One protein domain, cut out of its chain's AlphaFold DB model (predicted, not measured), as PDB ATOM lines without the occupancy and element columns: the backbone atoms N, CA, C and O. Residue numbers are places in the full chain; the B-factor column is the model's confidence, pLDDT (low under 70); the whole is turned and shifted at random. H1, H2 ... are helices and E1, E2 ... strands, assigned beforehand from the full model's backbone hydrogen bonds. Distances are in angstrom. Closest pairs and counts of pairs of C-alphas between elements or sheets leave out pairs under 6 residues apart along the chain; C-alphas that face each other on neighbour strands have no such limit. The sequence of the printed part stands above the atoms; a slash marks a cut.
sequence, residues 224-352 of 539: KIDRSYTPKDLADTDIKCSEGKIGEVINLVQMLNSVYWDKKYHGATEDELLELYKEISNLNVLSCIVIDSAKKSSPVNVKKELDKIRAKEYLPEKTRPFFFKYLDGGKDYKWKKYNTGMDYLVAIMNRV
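AT A GLANCE: This is residues 224 to 352 of the 539 residues of an uncharacterized protein of Clostridium botulinum C/D str. BKT12695 (UniProt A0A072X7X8). A long helical hairpin, H2 and H3, has H4 running alongside it, while H1 extends beyond the start of H2 and makes one end of the longest axis. Near H2 is a small lobe of two short strands, E1 and E2, with H5 and H6. The printed part has 129 residues and is mostly helix, in the order H1, H2, H3, H4, E1, H5, E2, H6; the two-strand sheet is parallel. The whole is loose, with a radius of gyration of the C-alphas of 17.7 A and spans of 55 by 37 by 23 A.

IN THESE COORDINATES: E1 is residues 319 to 321, and E2 is 334 to 336. H5 is 322 to 326 and H6 is 341 to 351, ending at C-alpha 351 (-21.683, -36.273, -52.283). H2, 246 to 265, is 28.8 A long; H3, 270 to 292, is 32.5 A. H4 is 302 to 310. H1, 231 to 243, is 18.4 A long and begins at C-alpha 231 (-47.780, -59.459, -11.254).

HOW THE PARTS SIT: E1 and E2 are parallel at 42 degrees, with N 320 and O 334 within hydrogen-bond range at 2.9 A. E1, H5 and E2 form a strand-helix-strand unit, two parallel neighbour strands with a helix between, its crossover right-handed. H5 touches H6, closest at C-alphas 323 and 343, 5.6 A. The closest C-alphas of E1 and H2 are those of Pro 321 and Met 255, 6.4 A. H2 and H3, a hairpin, touch at C-alphas 253 and 280, 5.7 A, with a shallow tilt of 17 degrees, opposite ways. H3 and H4, also a hairpin, only just touch, with 3 pairs of C-alphas within 8 A, the closest Leu 286 and Val 302, 6.9 A. H1 is apart from H2, and close but not clearly touching H3, C-alphas 241 and 291 being 7.7 A apart. Every O i to N i+4 pair is within hydrogen-bond range in H1, H2, H3, H4 and H6; H5 has 0 of 1, but 2 of 2 O i to N i+3 pairs.

THE WHOLE: The C-alphas farthest apart, of Thr 230 and Gly 267, are 56.1 A apart. The printed part has no cut and no long link. Residues 328 to 331 are under 70 in pLDDT.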
ATOM      1  N   LYS A 224     -37.727 -43.531  -2.967       91.06
ATOM      2  CA  LYS A 224     -37.639 -44.913  -3.450       91.06
ATOM      3  C   LYS A 224     -39.045 -45.512  -3.519       91.06
ATOM      4  O   LYS A 224     -39.848 -45.315  -2.611       91.06
ATOM      5  N   ILE A 225     -39.330 -46.232  -4.599       87.69
ATOM      6  CA  ILE A 225     -40.552 -47.023  -4.719       87.69
ATOM      7  C   ILE A 225     -40.194 -48.453  -4.331       87.69
ATOM      8  O   ILE A 225     -39.416 -49.106  -5.028       87.69
ATOM      9  N   ASP A 226     -40.750 -48.937  -3.225       88.25
ATOM     10  CA  ASP A 226     -40.600 -50.337  -2.847       88.25
ATOM     11  C   ASP A 226     -41.503 -51.205  -3.730       88.25
ATOM     12  O   ASP A 226     -42.701 -50.954  -3.870       88.25
ATOM     13  N   ARG A 227     -40.900 -52.210  -4.367       85.12
ATOM     14  CA  ARG A 227     -41.555 -53.135  -5.296       85.12
ATOM     15  C   ARG A 227     -41.158 -54.566  -4.969       85.12
ATOM     16  O   ARG A 227     -40.045 -54.805  -4.505       85.12
ATOM     17  N   SER A 228     -42.045 -55.510  -5.258       90.56
ATOM     18  CA  SER A 228     -41.787 -56.951  -5.211       90.56
ATOM     19  C   SER A 228     -41.999 -57.579  -6.593       90.56
ATOM     20  O   SER A 228     -42.552 -56.955  -7.493       90.56
ATOM     21  N   TYR A 229     -41.601 -58.838  -6.790       91.00
ATOM     22  CA  TYR A 229     -41.854 -59.574  -8.041       91.00
ATOM     23  C   TYR A 229     -43.304 -60.083  -8.142       91.00
ATOM     24  O   TYR A 229     -43.558 -61.248  -8.441       91.00
ATOM     25  N   THR A 230     -44.276 -59.217  -7.857       95.44
ATOM     26  CA  THR A 230     -45.699 -59.537  -8.000       95.44
ATOM     27  C   THR A 230     -46.191 -59.153  -9.398       95.44
ATOM     28  O   THR A 230     -45.705 -58.171  -9.964       95.44
ATOM     29  N   PRO A 231     -47.197 -59.848  -9.966       96.12
ATOM     30  CA  PRO A 231     -47.780 -59.459 -11.254       96.12
ATOM     31  C   PRO A 231     -48.256 -58.000 -11.297       96.12
ATOM     32  O   PRO A 231     -48.146 -57.342 -12.326       96.12
ATOM     33  N   LYS A 232     -48.745 -57.475 -10.165       94.62
ATOM     34  CA  LYS A 232     -49.188 -56.083 -10.028       94.62
ATOM     35  C   LYS A 232     -48.029 -55.095 -10.163       94.62
ATOM     36  O   LYS A 232     -48.148 -54.128 -10.908       94.62
ATOM     37  N   ASP A 233     -46.925 -55.337  -9.460       92.25
ATOM     38  CA  ASP A 233     -45.757 -54.449  -9.495       92.25
ATOM     39  C   ASP A 233     -45.053 -54.490 -10.853       92.25
ATOM     40  O   ASP A 233     -44.574 -53.456 -11.323       92.25
ATOM     41  N   LEU A 234     -45.024 -55.663 -11.495       91.88
ATOM     42  CA  LEU A 234     -44.534 -55.825 -12.863       91.88
ATOM     43  C   LEU A 234     -45.398 -55.027 -13.849       91.88
ATOM     44  O   LEU A 234     -44.862 -54.210 -14.593       91.88
ATOM     45  N   ALA A 235     -46.726 -55.168 -13.785       92.75
ATOM     46  CA  ALA A 235     -47.642 -54.417 -14.644       92.75
ATOM     47  C   ALA A 235     -47.548 -52.893 -14.430       92.75
ATOM     48  O   ALA A 235     -47.503 -52.142 -15.400       92.75
ATOM     49  N   ASP A 236     -47.473 -52.416 -13.182       89.00
ATOM     50  CA  ASP A 236     -47.278 -50.984 -12.890       89.00
ATOM     51  C   ASP A 236     -45.931 -50.466 -13.420       89.00
ATOM     52  O   ASP A 236     -45.851 -49.340 -13.916       89.00
ATOM     53  N   THR A 237     -44.876 -51.281 -13.341       88.62
ATOM     54  CA  THR A 237     -43.564 -50.940 -13.908       88.62
ATOM     55  C   THR A 237     -43.648 -50.806 -15.426       88.62
ATOM     56  O   THR A 237     -43.206 -49.791 -15.961       88.62
ATOM     57  N   ASP A 238     -44.271 -51.769 -16.110       88.38
ATOM     58  CA  ASP A 238     -44.456 -51.736 -17.565       88.38
ATOM     59  C   ASP A 238     -45.252 -50.504 -18.011       88.38
ATOM     60  O   ASP A 238     -44.845 -49.800 -18.941       88.38
ATOM     61  N   ILE A 239     -46.347 -50.186 -17.309       87.12
ATOM     62  CA  ILE A 239     -47.165 -48.999 -17.585       87.12
ATOM     63  C   ILE A 239     -46.320 -47.728 -17.441       87.12
ATOM     64  O   ILE A 239     -46.231 -46.949 -18.392       87.12
ATOM     65  N   LYS A 240     -45.622 -47.542 -16.312       82.69
ATOM     66  CA  LYS A 240     -44.773 -46.356 -16.079       82.69
ATOM     67  C   LYS A 240     -43.662 -46.215 -17.115       82.69
ATOM     68  O   LYS A 240     -43.445 -45.120 -17.634       82.69
ATOM     69  N   CYS A 241     -42.997 -47.315 -17.459       81.81
ATOM     70  CA  CYS A 241     -41.981 -47.336 -18.508       81.81
ATOM     71  C   CYS A 241     -42.564 -46.936 -19.873       81.81
ATOM     72  O   CYS A 241     -41.923 -46.194 -20.620       81.81
ATOM     73  N   SER A 242     -43.786 -47.377 -20.193       82.69
ATOM     74  CA  SER A 242     -44.449 -47.052 -21.461       82.69
ATOM     75  C   SER A 242     -44.901 -45.585 -21.556       82.69
ATOM     76  O   SER A 242     -44.824 -44.978 -22.627       82.69
ATOM     77  N   GLU A 243     -45.310 -44.981 -20.438       83.69
ATOM     78  CA  GLU A 243     -45.855 -43.619 -20.382       83.69
ATOM     79  C   GLU A 243     -44.796 -42.530 -20.165       83.69
ATOM     80  O   GLU A 243     -45.097 -41.346 -20.312       83.69
ATOM     81  N   GLY A 244     -43.548 -42.893 -19.847       77.38
ATOM     82  CA  GLY A 244     -42.496 -41.961 -19.422       77.38
ATOM     83  C   GLY A 244     -42.082 -40.884 -20.439       77.38
ATOM     84  O   GLY A 244     -41.395 -39.931 -20.083       77.38
ATOM     85  N   LYS A 245     -42.497 -40.980 -21.710       86.88
ATOM     86  CA  LYS A 245     -42.186 -40.006 -22.784       86.88
ATOM     87  C   LYS A 245     -40.688 -39.775 -23.035       86.88
ATOM     88  O   LYS A 245     -40.323 -38.745 -23.606       86.88
ATOM     89  N   ILE A 246     -39.812 -40.728 -22.696       90.94
ATOM     90  CA  ILE A 246     -38.353 -40.588 -22.881       90.94
ATOM     91  C   ILE A 246     -37.979 -40.193 -24.318       90.94
ATOM     92  O   ILE A 246     -37.151 -39.311 -24.537       90.94
ATOM     93  N   GLY A 247     -38.667 -40.766 -25.311       89.75
ATOM     94  CA  GLY A 247     -38.465 -40.426 -26.717       89.75
ATOM     95  C   GLY A 247     -38.828 -38.977 -27.058       89.75
ATOM     96  O   GLY A 247     -38.145 -38.359 -27.870       89.75
ATOM     97  N   GLU A 248     -39.863 -38.397 -26.442       91.75
ATOM     98  CA  GLU A 248     -40.198 -36.979 -26.643       91.75
ATOM     99  C   GLU A 248     -39.132 -36.060 -26.039       91.75
ATOM    100  O   GLU A 248     -38.751 -35.079 -26.682       91.75
ATOM    101  N   VAL A 249     -38.635 -36.399 -24.843       94.94
ATOM    102  CA  VAL A 249     -37.586 -35.642 -24.145       94.94
ATOM    103  C   VAL A 249     -36.304 -35.629 -24.976       94.94
ATOM    104  O   VAL A 249     -35.825 -34.556 -25.337       94.94
ATOM    105  N   ILE A 250     -35.790 -36.800 -25.367       93.50
ATOM    106  CA  ILE A 250     -34.529 -36.911 -26.120       93.50
ATOM    107  C   ILE A 250     -34.638 -36.295 -27.522       93.50
ATOM    108  O   ILE A 250     -33.701 -35.649 -27.993       93.50
ATOM    109  N   ASN A 251     -35.789 -36.419 -28.188       92.56
ATOM    110  CA  ASN A 251     -35.995 -35.737 -29.465       92.56
ATOM    111  C   ASN A 251     -35.927 -34.213 -29.307       92.56
ATOM    112  O   ASN A 251     -35.284 -33.552 -30.122       92.56
ATOM    113  N   LEU A 252     -36.554 -33.657 -28.262       94.88
ATOM    114  CA  LEU A 252     -36.512 -32.219 -28.003       94.88
ATOM    115  C   LEU A 252     -35.096 -31.752 -27.646       94.88
ATOM    116  O   LEU A 252     -34.649 -30.753 -28.204       94.88
ATOM    117  N   VAL A 253     -34.362 -32.507 -26.821       95.69
ATOM    118  CA  VAL A 253     -32.932 -32.264 -26.544       95.69
ATOM    119  C   VAL A 253     -32.159 -32.117 -27.847       95.69
ATOM    120  O   VAL A 253     -31.475 -31.123 -28.082       95.69
ATOM    121  N   GLN A 254     -32.295 -33.100 -28.734       93.44
ATOM    122  CA  GLN A 254     -31.542 -33.136 -29.977       93.44
ATOM    123  C   GLN A 254     -31.937 -31.994 -30.937       93.44
ATOM    124  O   GLN A 254     -31.092 -31.465 -31.671       93.44
ATOM    125  N   MET A 255     -33.209 -31.586 -30.926       94.94
ATOM    126  CA  MET A 255     -33.685 -30.408 -31.651       94.94
ATOM    127  C   MET A 255     -33.053 -29.124 -31.100       94.94
ATOM    128  O   MET A 255     -32.524 -28.337 -31.885       94.94
ATOM    129  N   LEU A 256     -33.035 -28.931 -29.777       97.12
ATOM    130  CA  LEU A 256     -32.443 -27.749 -29.143       97.12
ATOM    131  C   LEU A 256     -30.921 -27.693 -29.302       97.12
ATOM    132  O   LEU A 256     -30.394 -26.626 -29.598       97.12
ATOM    133  N   ASN A 257     -30.222 -28.829 -29.233       96.44
ATOM    134  CA  ASN A 257     -28.798 -28.909 -29.574       96.44
ATOM    135  C   ASN A 257     -28.534 -28.432 -31.009       96.44
ATOM    136  O   ASN A 257     -27.552 -27.739 -31.273       96.44
ATOM    137  N   SER A 258     -29.432 -28.753 -31.945       96.19
ATOM    138  CA  SER A 258     -29.297 -28.297 -33.332       96.19
ATOM    139  C   SER A 258     -29.478 -26.782 -33.461       96.19
ATOM    140  O   SER A 258     -28.742 -26.138 -34.204       96.19
ATOM    141  N   VAL A 259     -30.418 -26.207 -32.702       97.25
ATOM    142  CA  VAL A 259     -30.611 -24.752 -32.616       97.25
ATOM    143  C   VAL A 259     -29.409 -24.075 -31.957       97.25
ATOM    144  O   VAL A 259     -28.967 -23.041 -32.447       97.25
ATOM    145  N   TYR A 260     -28.854 -24.657 -30.890       97.50
ATOM    146  CA  TYR A 260     -27.717 -24.101 -30.153       97.50
ATOM    147  C   TYR A 260     -26.508 -23.900 -31.060       97.50
ATOM    148  O   TYR A 260     -25.980 -22.794 -31.162       97.50
ATOM    149  N   TRP A 261     -26.090 -24.955 -31.759       96.25
ATOM    150  CA  TRP A 261     -24.907 -24.891 -32.615       96.25
ATOM    151  C   TRP A 261     -25.114 -23.997 -33.835       96.25
ATOM    152  O   TRP A 261     -24.186 -23.300 -34.237       96.25
ATOM    153  N   ASP A 262     -26.332 -23.946 -34.373       97.38
ATOM    154  CA  ASP A 262     -26.663 -23.028 -35.457       97.38
ATOM    155  C   ASP A 262     -26.642 -21.565 -35.007       97.38
ATOM    156  O   ASP A 262     -26.068 -20.726 -35.692       97.38
ATOM    157  N   LYS A 263     -27.186 -21.255 -33.825       97.31
ATOM    158  CA  LYS A 263     -27.087 -19.918 -33.227       97.31
ATOM    159  C   LYS A 263     -25.634 -19.525 -32.961       97.31
ATOM    160  O   LYS A 263     -25.229 -18.432 -33.347       97.31
ATOM    161  N   LYS A 264     -24.833 -20.427 -32.375       95.75
ATOM    162  CA  LYS A 264     -23.399 -20.189 -32.133       95.75
ATOM    163  C   LYS A 264     -22.658 -19.910 -33.442       95.75
ATOM    164  O   LYS A 264     -21.857 -18.985 -33.501       95.75
ATOM    165  N   TYR A 265     -22.951 -20.669 -34.498       96.81
ATOM    166  CA  TYR A 265     -22.362 -20.458 -35.822       96.81
ATOM    167  C   TYR A 265     -22.678 -19.068 -36.397       96.81
ATOM    168  O   TYR A 265     -21.810 -18.444 -36.999       96.81
ATOM    169  N   HIS A 266     -23.897 -18.566 -36.187       97.31
ATOM    170  CA  HIS A 266     -24.321 -17.239 -36.645       97.31
ATOM    171  C   HIS A 266     -23.965 -16.095 -35.676       97.31
ATOM    172  O   HIS A 266     -24.413 -14.971 -35.887       97.31
ATOM    173  N   GLY A 267     -23.157 -16.351 -34.641       96.50
ATOM    174  CA  GLY A 267     -22.658 -15.309 -33.741       96.50
ATOM    175  C   GLY A 267     -23.649 -14.844 -32.671       96.50
ATOM    176  O   GLY A 267     -23.580 -13.691 -32.257       96.50
ATOM    177  N   ALA A 268     -24.567 -15.713 -32.229       97.12
ATOM    178  CA  ALA A 268     -25.420 -15.438 -31.067       97.12
ATOM    179  C   ALA A 268     -24.595 -15.113 -29.811       97.12
ATOM    180  O   ALA A 268     -23.461 -15.583 -29.662       97.12
ATOM    181  N   THR A 269     -25.173 -14.332 -28.897       95.31
ATOM    182  CA  THR A 269     -24.464 -13.905 -27.685       95.31
ATOM    183  C   THR A 269     -24.305 -15.054 -26.689       95.31
ATOM    184  O   THR A 269     -25.061 -16.029 -26.695       95.31
ATOM    185  N   GLU A 270     -23.324 -14.943 -25.790       94.69
ATOM    186  CA  GLU A 270     -23.114 -15.951 -24.746       94.69
ATOM    187  C   GLU A 270     -24.313 -16.057 -23.787       94.69
ATOM    188  O   GLU A 270     -24.628 -17.160 -23.342       94.69
ATOM    189  N   ASP A 271     -25.027 -14.956 -23.517       94.25
ATOM    190  CA  ASP A 271     -26.247 -14.971 -22.697       94.25
ATOM    191  C   ASP A 271     -27.372 -15.757 -23.386       94.25
ATOM    192  O   ASP A 271     -27.999 -16.626 -22.774       94.25
ATOM    193  N   GLU A 272     -27.598 -15.524 -24.684       95.38
ATOM    194  CA  GLU A 272     -28.598 -16.265 -25.463       95.38
ATOM    195  C   GLU A 272     -28.280 -17.763 -25.531       95.38
ATOM    196  O   GLU A 272     -29.176 -18.610 -25.429       95.38
ATOM    197  N   LEU A 273     -27.001 -18.100 -25.720       96.38
ATOM    198  CA  LEU A 273     -26.534 -19.481 -25.742       96.38
ATOM    199  C   LEU A 273     -26.667 -20.131 -24.362       96.38
ATOM    200  O   LEU A 273     -27.080 -21.289 -24.289       96.38
ATOM    201  N   LEU A 274     -26.369 -19.408 -23.279       95.19
ATOM    202  CA  LEU A 274     -26.525 -19.917 -21.920       95.19
ATOM    203  C   LEU A 274     -27.994 -20.218 -21.600       95.19
ATOM    204  O   LEU A 274     -28.278 -21.281 -21.054       95.19
ATOM    205  N   GLU A 275     -28.932 -19.339 -21.957       95.19
ATOM    206  CA  GLU A 275     -30.363 -19.589 -21.732       95.19
ATOM    207  C   GLU A 275     -30.855 -20.830 -22.480       95.19
ATOM    208  O   GLU A 275     -31.561 -21.665 -21.917       95.19
ATOM    209  N   LEU A 276     -30.426 -21.020 -23.729       97.19
ATOM    210  CA  LEU A 276     -30.744 -22.238 -24.473       97.19
ATOM    211  C   LEU A 276     -30.071 -23.481 -23.865       97.19
ATOM    212  O   LEU A 276     -30.675 -24.552 -23.810       97.19
ATOM    213  N   TYR A 277     -28.833 -23.346 -23.385       96.94
ATOM    214  CA  TYR A 277     -28.120 -24.430 -22.718       96.94
ATOM    215  C   TYR A 277     -28.790 -24.850 -21.407       96.94
ATOM    216  O   TYR A 277     -28.865 -26.045 -21.126       96.94
ATOM    217  N   LYS A 278     -29.337 -23.905 -20.631       95.94
ATOM    218  CA  LYS A 278     -30.129 -24.214 -19.431       95.94
ATOM    219  C   LYS A 278     -31.307 -25.124 -19.765       95.94
ATOM    220  O   LYS A 278     -31.528 -26.092 -19.048       95.94
ATOM    221  N   GLU A 279     -31.993 -24.896 -20.884       97.38
ATOM    222  CA  GLU A 279     -33.085 -25.783 -21.306       97.38
ATOM    223  C   GLU A 279     -32.612 -27.166 -21.744       97.38
ATOM    224  O   GLU A 279     -33.223 -28.173 -21.385       97.38
ATOM    225  N   ILE A 280     -31.492 -27.246 -22.464       97.69
ATOM    226  CA  ILE A 280     -30.869 -28.531 -22.810       97.69
ATOM    227  C   ILE A 280     -30.473 -29.291 -21.532       97.69
ATOM    228  O   ILE A 280     -30.735 -30.487 -21.416       97.69
ATOM    229  N   SER A 281     -29.911 -28.589 -20.545       96.12
ATOM    230  CA  SER A 281     -29.541 -29.144 -19.242       96.12
ATOM    231  C   SER A 281     -30.763 -29.610 -18.443       96.12
ATOM    232  O   SER A 281     -30.744 -30.706 -17.885       96.12
ATOM    233  N   ASN A 282     -31.851 -28.833 -18.427       95.44
ATOM    234  CA  ASN A 282     -33.110 -29.220 -17.786       95.44
ATOM    235  C   ASN A 282     -33.675 -30.500 -18.407       95.44
ATOM    236  O   ASN A 282     -34.134 -31.388 -17.691       95.44
ATOM    237  N   LEU A 283     -33.609 -30.629 -19.733       96.75
ATOM    238  CA  LEU A 283     -34.048 -31.838 -20.423       96.75
ATOM    239  C   LEU A 283     -33.126 -33.040 -20.168       96.75
ATOM    240  O   LEU A 283     -33.629 -34.161 -20.100       96.75
ATOM    241  N   ASN A 284     -31.814 -32.833 -20.000       95.88
ATOM    242  CA  ASN A 284     -30.894 -33.893 -19.576       95.88
ATOM    243  C   ASN A 284     -31.311 -34.447 -18.204       95.88
ATOM    244  O   ASN A 284     -31.546 -35.650 -18.077       95.88
ATOM    245  N   VAL A 285     -31.522 -33.564 -17.218       94.56
ATOM    246  CA  VAL A 285     -32.049 -33.949 -15.898       94.56
ATOM    247  C   VAL A 285     -33.383 -34.673 -16.056       94.56
ATOM    248  O   VAL A 285     -33.533 -35.795 -15.583       94.56
ATOM    249  N   LEU A 286     -34.329 -34.097 -16.802       94.56
ATOM    250  CA  LEU A 286     -35.650 -34.687 -17.017       94.56
ATOM    251  C   LEU A 286     -35.580 -36.094 -17.625       94.56
ATOM    252  O   LEU A 286     -36.369 -36.957 -17.249       94.56
ATOM    253  N   SER A 287     -34.629 -36.344 -18.530       94.06
ATOM    254  CA  SER A 287     -34.421 -37.670 -19.113       94.06
ATOM    255  C   SER A 287     -33.987 -38.700 -18.064       94.06
ATOM    256  O   SER A 287     -34.534 -39.802 -18.045       94.06
ATOM    257  N   CYS A 288     -33.112 -38.313 -17.129       91.88
ATOM    258  CA  CYS A 288     -32.688 -39.159 -16.014       91.88
ATOM    259  C   CYS A 288     -33.865 -39.448 -15.069       91.88
ATOM    260  O   CYS A 288     -34.094 -40.597 -14.701       91.88
ATOM    261  N   ILE A 289     -34.692 -38.438 -14.760       91.56
ATOM    262  CA  ILE A 289     -35.913 -38.607 -13.947       91.56
ATOM    263  C   ILE A 289     -36.881 -39.608 -14.583       91.56
ATOM    264  O   ILE A 289     -37.458 -40.442 -13.886       91.56
ATOM    265  N   VAL A 290     -37.082 -39.513 -15.898       91.75
ATOM    266  CA  VAL A 290     -37.977 -40.404 -16.639       91.75
ATOM    267  C   VAL A 290     -37.472 -41.844 -16.602       91.75
ATOM    268  O   VAL A 290     -38.263 -42.748 -16.339       91.75
ATOM    269  N   ILE A 291     -36.177 -42.058 -16.839       88.69
ATOM    270  CA  ILE A 291     -35.557 -43.391 -16.802       88.69
ATOM    271  C   ILE A 291     -35.681 -43.996 -15.395       88.69
ATOM    272  O   ILE A 291     -36.071 -45.152 -15.244       88.69
ATOM    273  N   ASP A 292     -35.453 -43.189 -14.359       88.62
ATOM    274  CA  ASP A 292     -35.533 -43.623 -12.964       88.62
ATOM    275  C   ASP A 292     -36.972 -43.780 -12.437       88.62
ATOM    276  O   ASP A 292     -37.154 -44.316 -11.342       88.62
ATOM    277  N   SER A 293     -38.002 -43.369 -13.188       87.62
ATOM    278  CA  SER A 293     -39.405 -43.352 -12.731       87.62
ATOM    279  C   SER A 293     -39.963 -44.729 -12.344       87.62
ATOM    280  O   SER A 293     -40.893 -44.836 -11.539       87.62
ATOM    281  N   ALA A 294     -39.365 -45.802 -12.869       84.00
ATOM    282  CA  ALA A 294     -39.677 -47.169 -12.476       84.00
ATOM    283  C   ALA A 294     -39.242 -47.472 -11.030       84.00
ATOM    284  O   ALA A 294     -39.954 -48.183 -10.323       84.00
ATOM    285  N   LYS A 295     -38.112 -46.913 -10.572       85.12
ATOM    286  CA  LYS A 295     -37.487 -47.201  -9.264       85.12
ATOM    287  C   LYS A 295     -37.666 -46.091  -8.222       85.12
ATOM    288  O   LYS A 295     -37.574 -46.350  -7.021       85.12
ATOM    289  N   LYS A 296     -37.920 -44.857  -8.656       88.62
ATOM    290  CA  LYS A 296     -38.026 -43.671  -7.801       88.62
ATOM    291  C   LYS A 296     -39.195 -42.800  -8.250       88.62
ATOM    292  O   LYS A 296     -39.389 -42.584  -9.441       88.62
ATOM    293  N   SER A 297     -39.945 -42.246  -7.304       87.12
ATOM    294  CA  SER A 297     -40.903 -41.183  -7.591       87.12
ATOM    295  C   SER A 297     -40.219 -39.818  -7.511       87.12
ATOM    296  O   SER A 297     -39.274 -39.609  -6.748       87.12
ATOM    297  N   SER A 298     -40.693 -38.891  -8.340       90.00
ATOM    298  CA  SER A 298     -40.228 -37.508  -8.421       90.00
ATOM    299  C   SER A 298     -41.450 -36.588  -8.469       90.00
ATOM    300  O   SER A 298     -42.428 -36.941  -9.133       90.00
ATOM    301  N   PRO A 299     -41.425 -35.407  -7.825       91.62
ATOM    302  CA  PRO A 299     -42.525 -34.443  -7.916       91.62
ATOM    303  C   PRO A 299     -42.612 -33.764  -9.293       91.62
ATOM    304  O   PRO A 299     -43.565 -33.034  -9.571       91.62
ATOM    305  N   VAL A 300     -41.613 -33.963 -10.158       92.12
ATOM    306  CA  VAL A 300     -41.520 -33.306 -11.463       92.12
ATOM    307  C   VAL A 300     -42.560 -33.861 -12.434       92.12
ATOM    308  O   VAL A 300     -42.605 -35.056 -12.718       92.12
ATOM    309  N   ASN A 301     -43.363 -32.969 -13.020       92.00
ATOM    310  CA  ASN A 301     -44.302 -33.326 -14.077       92.00
ATOM    311  C   ASN A 301     -43.658 -33.146 -15.461       92.00
ATOM    312  O   ASN A 301     -43.570 -32.032 -15.976       92.00
ATOM    313  N   VAL A 302     -43.275 -34.263 -16.082       92.25
ATOM    314  CA  VAL A 302     -42.569 -34.303 -17.377       92.25
ATOM    315  C   VAL A 302     -43.313 -33.551 -18.478       92.25
ATOM    316  O   VAL A 302     -42.705 -32.790 -19.226       92.25
ATOM    317  N   LYS A 303     -44.637 -33.719 -18.567       92.69
ATOM    318  CA  LYS A 303     -45.446 -33.051 -19.593       92.69
ATOM    319  C   LYS A 303     -45.417 -31.533 -19.419       92.69
ATOM    320  O   LYS A 303     -45.176 -30.827 -20.390       92.69
ATOM    321  N   LYS A 304     -45.612 -31.038 -18.192       95.00
ATOM    322  CA  LYS A 304     -45.588 -29.596 -17.907       95.00
ATOM    323  C   LYS A 304     -44.233 -28.973 -18.242       95.00
ATOM    324  O   LYS A 304     -44.209 -27.895 -18.821       95.00
ATOM    325  N   GLU A 305     -43.127 -29.643 -17.918       95.50
ATOM    326  CA  GLU A 305     -41.789 -29.131 -18.253       95.50
ATOM    327  C   GLU A 305     -41.539 -29.120 -19.769       95.50
ATOM    328  O   GLU A 305     -41.060 -28.122 -20.306       95.50
ATOM    329  N   LEU A 306     -41.952 -30.167 -20.493       95.06
ATOM    330  CA  LEU A 306     -41.889 -30.174 -21.959       95.06
ATOM    331  C   LEU A 306     -42.720 -29.044 -22.582       95.06
ATOM    332  O   LEU A 306     -42.253 -28.383 -23.510       95.06
ATOM    333  N   ASP A 307     -43.934 -28.814 -22.081       94.44
ATOM    334  CA  ASP A 307     -44.836 -27.783 -22.599       94.44
ATOM    335  C   ASP A 307     -44.279 -26.370 -22.341       94.44
ATOM    336  O   ASP A 307     -44.306 -25.535 -23.246       94.44
ATOM    337  N   LYS A 308     -43.671 -26.121 -21.169       95.88
ATOM    338  CA  LYS A 308     -42.966 -24.857 -20.868       95.88
ATOM    339  C   LYS A 308     -41.832 -24.576 -21.853       95.88
ATOM    340  O   LYS A 308     -41.710 -23.456 -22.340       95.88
ATOM    341  N   ILE A 309     -41.010 -25.580 -22.158       95.62
ATOM    342  CA  ILE A 309     -39.880 -25.418 -23.084       95.62
ATOM    343  C   ILE A 309     -40.378 -25.193 -24.513       95.62
ATOM    344  O   ILE A 309     -39.856 -24.338 -25.227       95.62
ATOM    345  N   ARG A 310     -41.416 -25.924 -24.939       93.31
ATOM    346  CA  ARG A 310     -42.032 -25.755 -26.267       93.31
ATOM    347  C   ARG A 310     -42.647 -24.367 -26.446       93.31
ATOM    348  O   ARG A 310     -42.520 -23.806 -27.529       93.31
ATOM    349  N   ALA A 311     -43.228 -23.796 -25.391       94.81
ATOM    350  CA  ALA A 311     -43.797 -22.447 -25.402       94.81
ATOM    351  C   ALA A 311     -42.756 -21.331 -25.623       94.81
ATOM    352  O   ALA A 311     -43.134 -20.208 -25.936       94.81
ATOM    353  N   LYS A 312     -41.452 -21.622 -25.497       94.44
ATOM    354  CA  LYS A 312     -40.372 -20.682 -25.850       94.44
ATOM    355  C   LYS A 312     -40.079 -20.617 -27.355       94.44
ATOM    356  O   LYS A 312     -39.233 -19.831 -27.768       94.44
ATOM    357  N   GLU A 313     -40.722 -21.465 -28.162       92.50
ATOM    358  CA  GLU A 313     -40.705 -21.413 -29.632       92.50
ATOM    359  C   GLU A 313     -39.305 -21.398 -30.280       92.50
ATOM    360  O   GLU A 313     -39.099 -20.853 -31.363       92.50
ATOM    361  N   TYR A 314     -38.321 -22.071 -29.669       92.75
ATOM    362  CA  TYR A 314     -36.970 -22.203 -30.243       92.75
ATOM    363  C   TYR A 314     -36.954 -22.829 -31.648       92.75
ATOM    364  O   TYR A 314     -35.998 -22.640 -32.406       92.75
ATOM    365  N   LEU A 315     -37.988 -23.602 -31.990       89.31
ATOM    366  CA  LEU A 315     -38.211 -24.148 -33.323       89.31
ATOM    367  C   LEU A 315     -39.628 -23.814 -33.805       89.31
ATOM    368  O   LEU A 315     -40.560 -23.865 -33.003       89.31
ATOM    369  N   PRO A 316     -39.815 -23.576 -35.117       86.44
ATOM    370  CA  PRO A 316     -41.144 -23.427 -35.694       86.44
ATOM    371  C   PRO A 316     -41.991 -24.692 -35.516       86.44
ATOM    372  O   PRO A 316     -41.469 -25.812 -35.461       86.44
ATOM    373  N   GLU A 317     -43.313 -24.522 -35.524       83.31
ATOM    374  CA  GLU A 317     -44.255 -25.627 -35.367       83.31
ATOM    375  C   GLU A 317     -43.993 -26.754 -36.384       83.31
ATOM    376  O   GLU A 317     -43.705 -26.518 -37.566       83.31
ATOM    377  N   LYS A 318     -44.055 -28.004 -35.906       85.56
ATOM    378  CA  LYS A 318     -43.826 -29.231 -36.693       85.56
ATOM    379  C   LYS A 318     -42.544 -29.204 -37.539       85.56
ATOM    380  O   LYS A 318     -42.473 -29.862 -38.578       85.56
ATOM    381  N   THR A 319     -41.513 -28.489 -37.090       90.00
ATOM    382  CA  THR A 319     -40.214 -28.428 -37.764       90.00
ATOM    383  C   THR A 319     -39.160 -29.202 -36.985       90.00
ATOM    384  O   THR A 319     -39.059 -29.088 -35.767       90.00
ATOM    385  N   ARG A 320     -38.357 -29.999 -37.693       91.56
ATOM    386  CA  ARG A 320     -37.245 -30.774 -37.131       91.56
ATOM    387  C   ARG A 320     -35.954 -30.541 -37.931       91.56
ATOM    388  O   ARG A 320     -36.033 -30.205 -39.119       91.56
ATOM    389  N   PRO A 321     -34.770 -30.740 -37.322       92.44
ATOM    390  CA  PRO A 321     -33.495 -30.701 -38.035       92.44
ATOM    391  C   PRO A 321     -33.451 -31.674 -39.219       92.44
ATOM    392  O   PRO A 321     -34.067 -32.741 -39.184       92.44
ATOM    393  N   PHE A 322     -32.726 -31.326 -40.280       91.69
ATOM    394  CA  PHE A 322     -32.792 -32.030 -41.560       91.69
ATOM    395  C   PHE A 322     -32.383 -33.501 -41.460       91.69
ATOM    396  O   PHE A 322     -33.007 -34.355 -42.097       91.69
ATOM    397  N   PHE A 323     -31.385 -33.825 -40.637       90.56
ATOM    398  CA  PHE A 323     -30.956 -35.208 -40.450       90.56
ATOM    399  C   PHE A 323     -32.037 -36.135 -39.858       90.56
ATOM    400  O   PHE A 323     -32.003 -37.337 -40.131       90.56
ATOM    401  N   PHE A 324     -33.044 -35.615 -39.137       90.94
ATOM    402  CA  PHE A 324     -34.156 -36.435 -38.624       90.94
ATOM    403  C   PHE A 324     -34.954 -37.109 -39.749       90.94
ATOM    404  O   PHE A 324     -35.585 -38.135 -39.512       90.94
ATOM    405  N   LYS A 325     -34.876 -36.608 -40.991       88.38
ATOM    406  CA  LYS A 325     -35.452 -37.259 -42.180       88.38
ATOM    407  C   LYS A 325     -34.952 -38.693 -42.384       88.38
ATOM    408  O   LYS A 325     -35.618 -39.489 -43.046       88.38
ATOM    409  N   TYR A 326     -33.756 -39.005 -41.890       87.19
ATOM    410  CA  TYR A 326     -33.138 -40.323 -42.024       87.19
ATOM    411  C   TYR A 326     -33.394 -41.231 -40.813       87.19
ATOM    412  O   TYR A 326     -33.028 -42.407 -40.868       87.19
ATOM    413  N   LEU A 327     -34.031 -40.708 -39.761       84.06
ATOM    414  CA  LEU A 327     -34.497 -41.458 -38.598       84.06
ATOM    415  C   LEU A 327     -35.927 -41.973 -38.834       84.06
ATOM    416  O   LEU A 327     -36.644 -41.496 -39.717       84.06
ATOM    417  N   ASP A 328     -36.336 -42.977 -38.067       68.12
ATOM    418  CA  ASP A 328     -37.657 -43.591 -38.212       68.12
ATOM    419  C   ASP A 328     -38.753 -42.657 -37.625       68.12
ATOM    420  O   ASP A 328     -38.535 -41.992 -36.614       68.12
ATOM    421  N   GLY A 329     -39.923 -42.549 -38.280       63.09
ATOM    422  CA  GLY A 329     -41.075 -41.763 -37.777       63.09
ATOM    423  C   GLY A 329     -41.235 -40.309 -38.275       63.09
ATOM    424  O   GLY A 329     -41.939 -39.523 -37.651       63.09
ATOM    425  N   GLY A 330     -40.608 -39.919 -39.393       57.50
ATOM    426  CA  GLY A 330     -40.567 -38.521 -39.863       57.50
ATOM    427  C   GLY A 330     -41.625 -38.040 -40.878       57.50
ATOM    428  O   GLY A 330     -41.428 -36.988 -41.476       57.50
ATOM    429  N   LYS A 331     -42.701 -38.780 -41.173       59.84
ATOM    430  CA  LYS A 331     -43.513 -38.491 -42.382       59.84
ATOM    431  C   LYS A 331     -44.284 -37.154 -42.354       59.84
ATOM    432  O   LYS A 331     -44.472 -36.586 -43.425       59.84
ATOM    433  N   ASP A 332     -44.595 -36.611 -41.175       75.56
ATOM    434  CA  ASP A 332     -45.471 -35.432 -41.019       75.56
ATOM    435  C   ASP A 332     -44.749 -34.146 -40.561       75.56
ATOM    436  O   ASP A 332     -45.383 -33.200 -40.091       75.56
ATOM    437  N   TYR A 333     -43.416 -34.092 -40.679       83.56
ATOM    438  CA  TYR A 333     -42.607 -32.951 -40.231       83.56
ATOM    439  C   TYR A 333     -41.985 -32.165 -41.389       83.56
ATOM    440  O   TYR A 333     -41.545 -32.725 -42.396       83.56
ATOM    441  N   LYS A 334     -41.877 -30.844 -41.205       90.00
ATOM    442  CA  LYS A 334     -41.032 -29.979 -42.034       90.00
ATOM    443  C   LYS A 334     -39.574 -30.139 -41.603       90.00
ATOM    444  O   LYS A 334     -39.266 -30.207 -40.415       90.00
ATOM    445  N   TRP A 335     -38.664 -30.173 -42.574       91.38
ATOM    446  CA  TRP A 335     -37.235 -30.372 -42.325       91.38
ATOM    447  C   TRP A 335     -36.461 -29.080 -42.564       91.38
ATOM    448  O   TRP A 335     -36.473 -28.558 -43.679       91.38
ATOM    449  N   LYS A 336     -35.749 -28.595 -41.546       92.62
ATOM    450  CA  LYS A 336     -34.894 -27.404 -41.635       92.62
ATOM    451  C   LYS A 336     -33.428 -27.794 -41.480       92.62
ATOM    452  O   LYS A 336     -33.090 -28.583 -40.605       92.62
ATOM    453  N   LYS A 337     -32.564 -27.252 -42.339       93.69
ATOM    454  CA  LYS A 337     -31.112 -27.414 -42.204       93.69
ATOM    455  C   LYS A 337     -30.577 -26.467 -41.135       93.69
ATOM    456  O   LYS A 337     -30.985 -25.310 -41.101       93.69
ATOM    457  N   TYR A 338     -29.650 -26.972 -40.338       95.00
ATOM    458  CA  TYR A 338     -28.907 -26.261 -39.306       95.00
ATOM    459  C   TYR A 338     -27.400 -26.478 -39.512       95.00
ATOM    460  O   TYR A 338     -26.975 -27.475 -40.104       95.00
ATOM    461  N   ASN A 339     -26.571 -25.575 -38.996       95.62
ATOM    462  CA  ASN A 339     -25.111 -25.696 -39.008       95.62
ATOM    463  C   ASN A 339     -24.627 -26.640 -37.899       95.62
ATOM    464  O   ASN A 339     -24.159 -26.220 -36.845       95.62
ATOM    465  N   THR A 340     -24.798 -27.946 -38.124       93.44
ATOM    466  CA  THR A 340     -24.538 -28.990 -37.121       93.44
ATOM    467  C   THR A 340     -23.792 -30.180 -37.715       93.44
ATOM    468  O   THR A 340     -23.897 -30.470 -38.909       93.44
ATOM    469  N   GLY A 341     -23.082 -30.929 -36.862       90.75
ATOM    470  CA  GLY A 341     -22.317 -32.109 -37.279       90.75
ATOM    471  C   GLY A 341     -23.157 -33.154 -38.022       90.75
ATOM    472  O   GLY A 341     -22.707 -33.693 -39.032       90.75
ATOM    473  N   MET A 342     -24.400 -33.389 -37.591       92.56
ATOM    474  CA  MET A 342     -25.302 -34.344 -38.244       92.56
ATOM    475  C   MET A 342     -25.753 -33.887 -39.637       92.56
ATOM    476  O   MET A 342     -25.774 -34.689 -40.574       92.56
ATOM    477  N   ASP A 343     -26.054 -32.600 -39.821       92.94
ATOM    478  CA  ASP A 343     -26.418 -32.067 -41.136       92.94
ATOM    479  C   ASP A 343     -25.204 -32.019 -42.084       92.94
ATOM    480  O   ASP A 343     -25.331 -32.352 -43.270       92.94
ATOM    481  N   TYR A 344     -24.006 -31.710 -41.569       94.44
ATOM    482  CA  TYR A 344     -22.752 -31.816 -42.324       94.44
ATOM    483  C   TYR A 344     -22.460 -33.258 -42.744       94.44
ATOM    484  O   TYR A 344     -22.141 -33.499 -43.911       94.44
ATOM    485  N   LEU A 345     -22.646 -34.229 -41.845       94.12
ATOM    486  CA  LEU A 345     -22.493 -35.650 -42.149       94.12
ATOM    487  C   LEU A 345     -23.414 -36.061 -43.299       94.12
ATOM    488  O   LEU A 345     -22.970 -36.642 -44.289       94.12
ATOM    489  N   VAL A 346     -24.694 -35.695 -43.228       92.12
ATOM    490  CA  VAL A 346     -25.652 -35.965 -44.303       92.12
ATOM    491  C   VAL A 346     -25.217 -35.324 -45.626       92.12
ATOM    492  O   VAL A 346     -25.311 -35.972 -46.676       92.12
ATOM    493  N   ALA A 347     -24.739 -34.077 -45.602       91.75
ATOM    494  CA  ALA A 347     -24.268 -33.370 -46.790       91.75
ATOM    495  C   ALA A 347     -23.054 -34.063 -47.432       91.75
ATOM    496  O   ALA A 347     -23.057 -34.283 -48.646       91.75
ATOM    497  N   ILE A 348     -22.069 -34.476 -46.629       92.50
ATOM    498  CA  ILE A 348     -20.894 -35.241 -47.076       92.50
ATOM    499  C   ILE A 348     -21.343 -36.568 -47.697       92.50
ATOM    500  O   ILE A 348     -21.010 -36.875 -48.842       92.50
ATOM    501  N   MET A 349     -22.194 -37.318 -46.993       90.38
ATOM    502  CA  MET A 349     -22.671 -38.626 -47.446       90.38
ATOM    503  C   MET A 349     -23.557 -38.556 -48.703       90.38
ATOM    504  O   MET A 349     -23.701 -39.546 -49.426       90.38
ATOM    505  N   ASN A 350     -24.161 -37.403 -49.002       88.06
ATOM    506  CA  ASN A 350     -24.871 -37.170 -50.262       88.06
ATOM    507  C   ASN A 350     -23.929 -36.994 -51.463       88.06
ATOM    508  O   ASN A 350     -24.346 -37.296 -52.580       88.06
ATOM    509  N   ARG A 351     -22.684 -36.556 -51.239       88.19
ATOM    510  CA  ARG A 351     -21.683 -36.273 -52.283       88.19
ATOM    511  C   ARG A 351     -20.764 -37.453 -52.606       88.19
ATOM    512  O   ARG A 351     -20.013 -37.373 -53.570       88.19
ATOM    513  N   VAL A 352     -20.818 -38.540 -51.833       84.31
ATOM    514  CA  VAL A 352     -20.009 -39.748 -52.072       84.31
ATOM    515  C   VAL A 352     -20.239 -40.255 -53.498       84.31
ATOM    516  O   VAL A 352     -21.368 -40.611 -53.853       84.31
TER     517      VAL A 352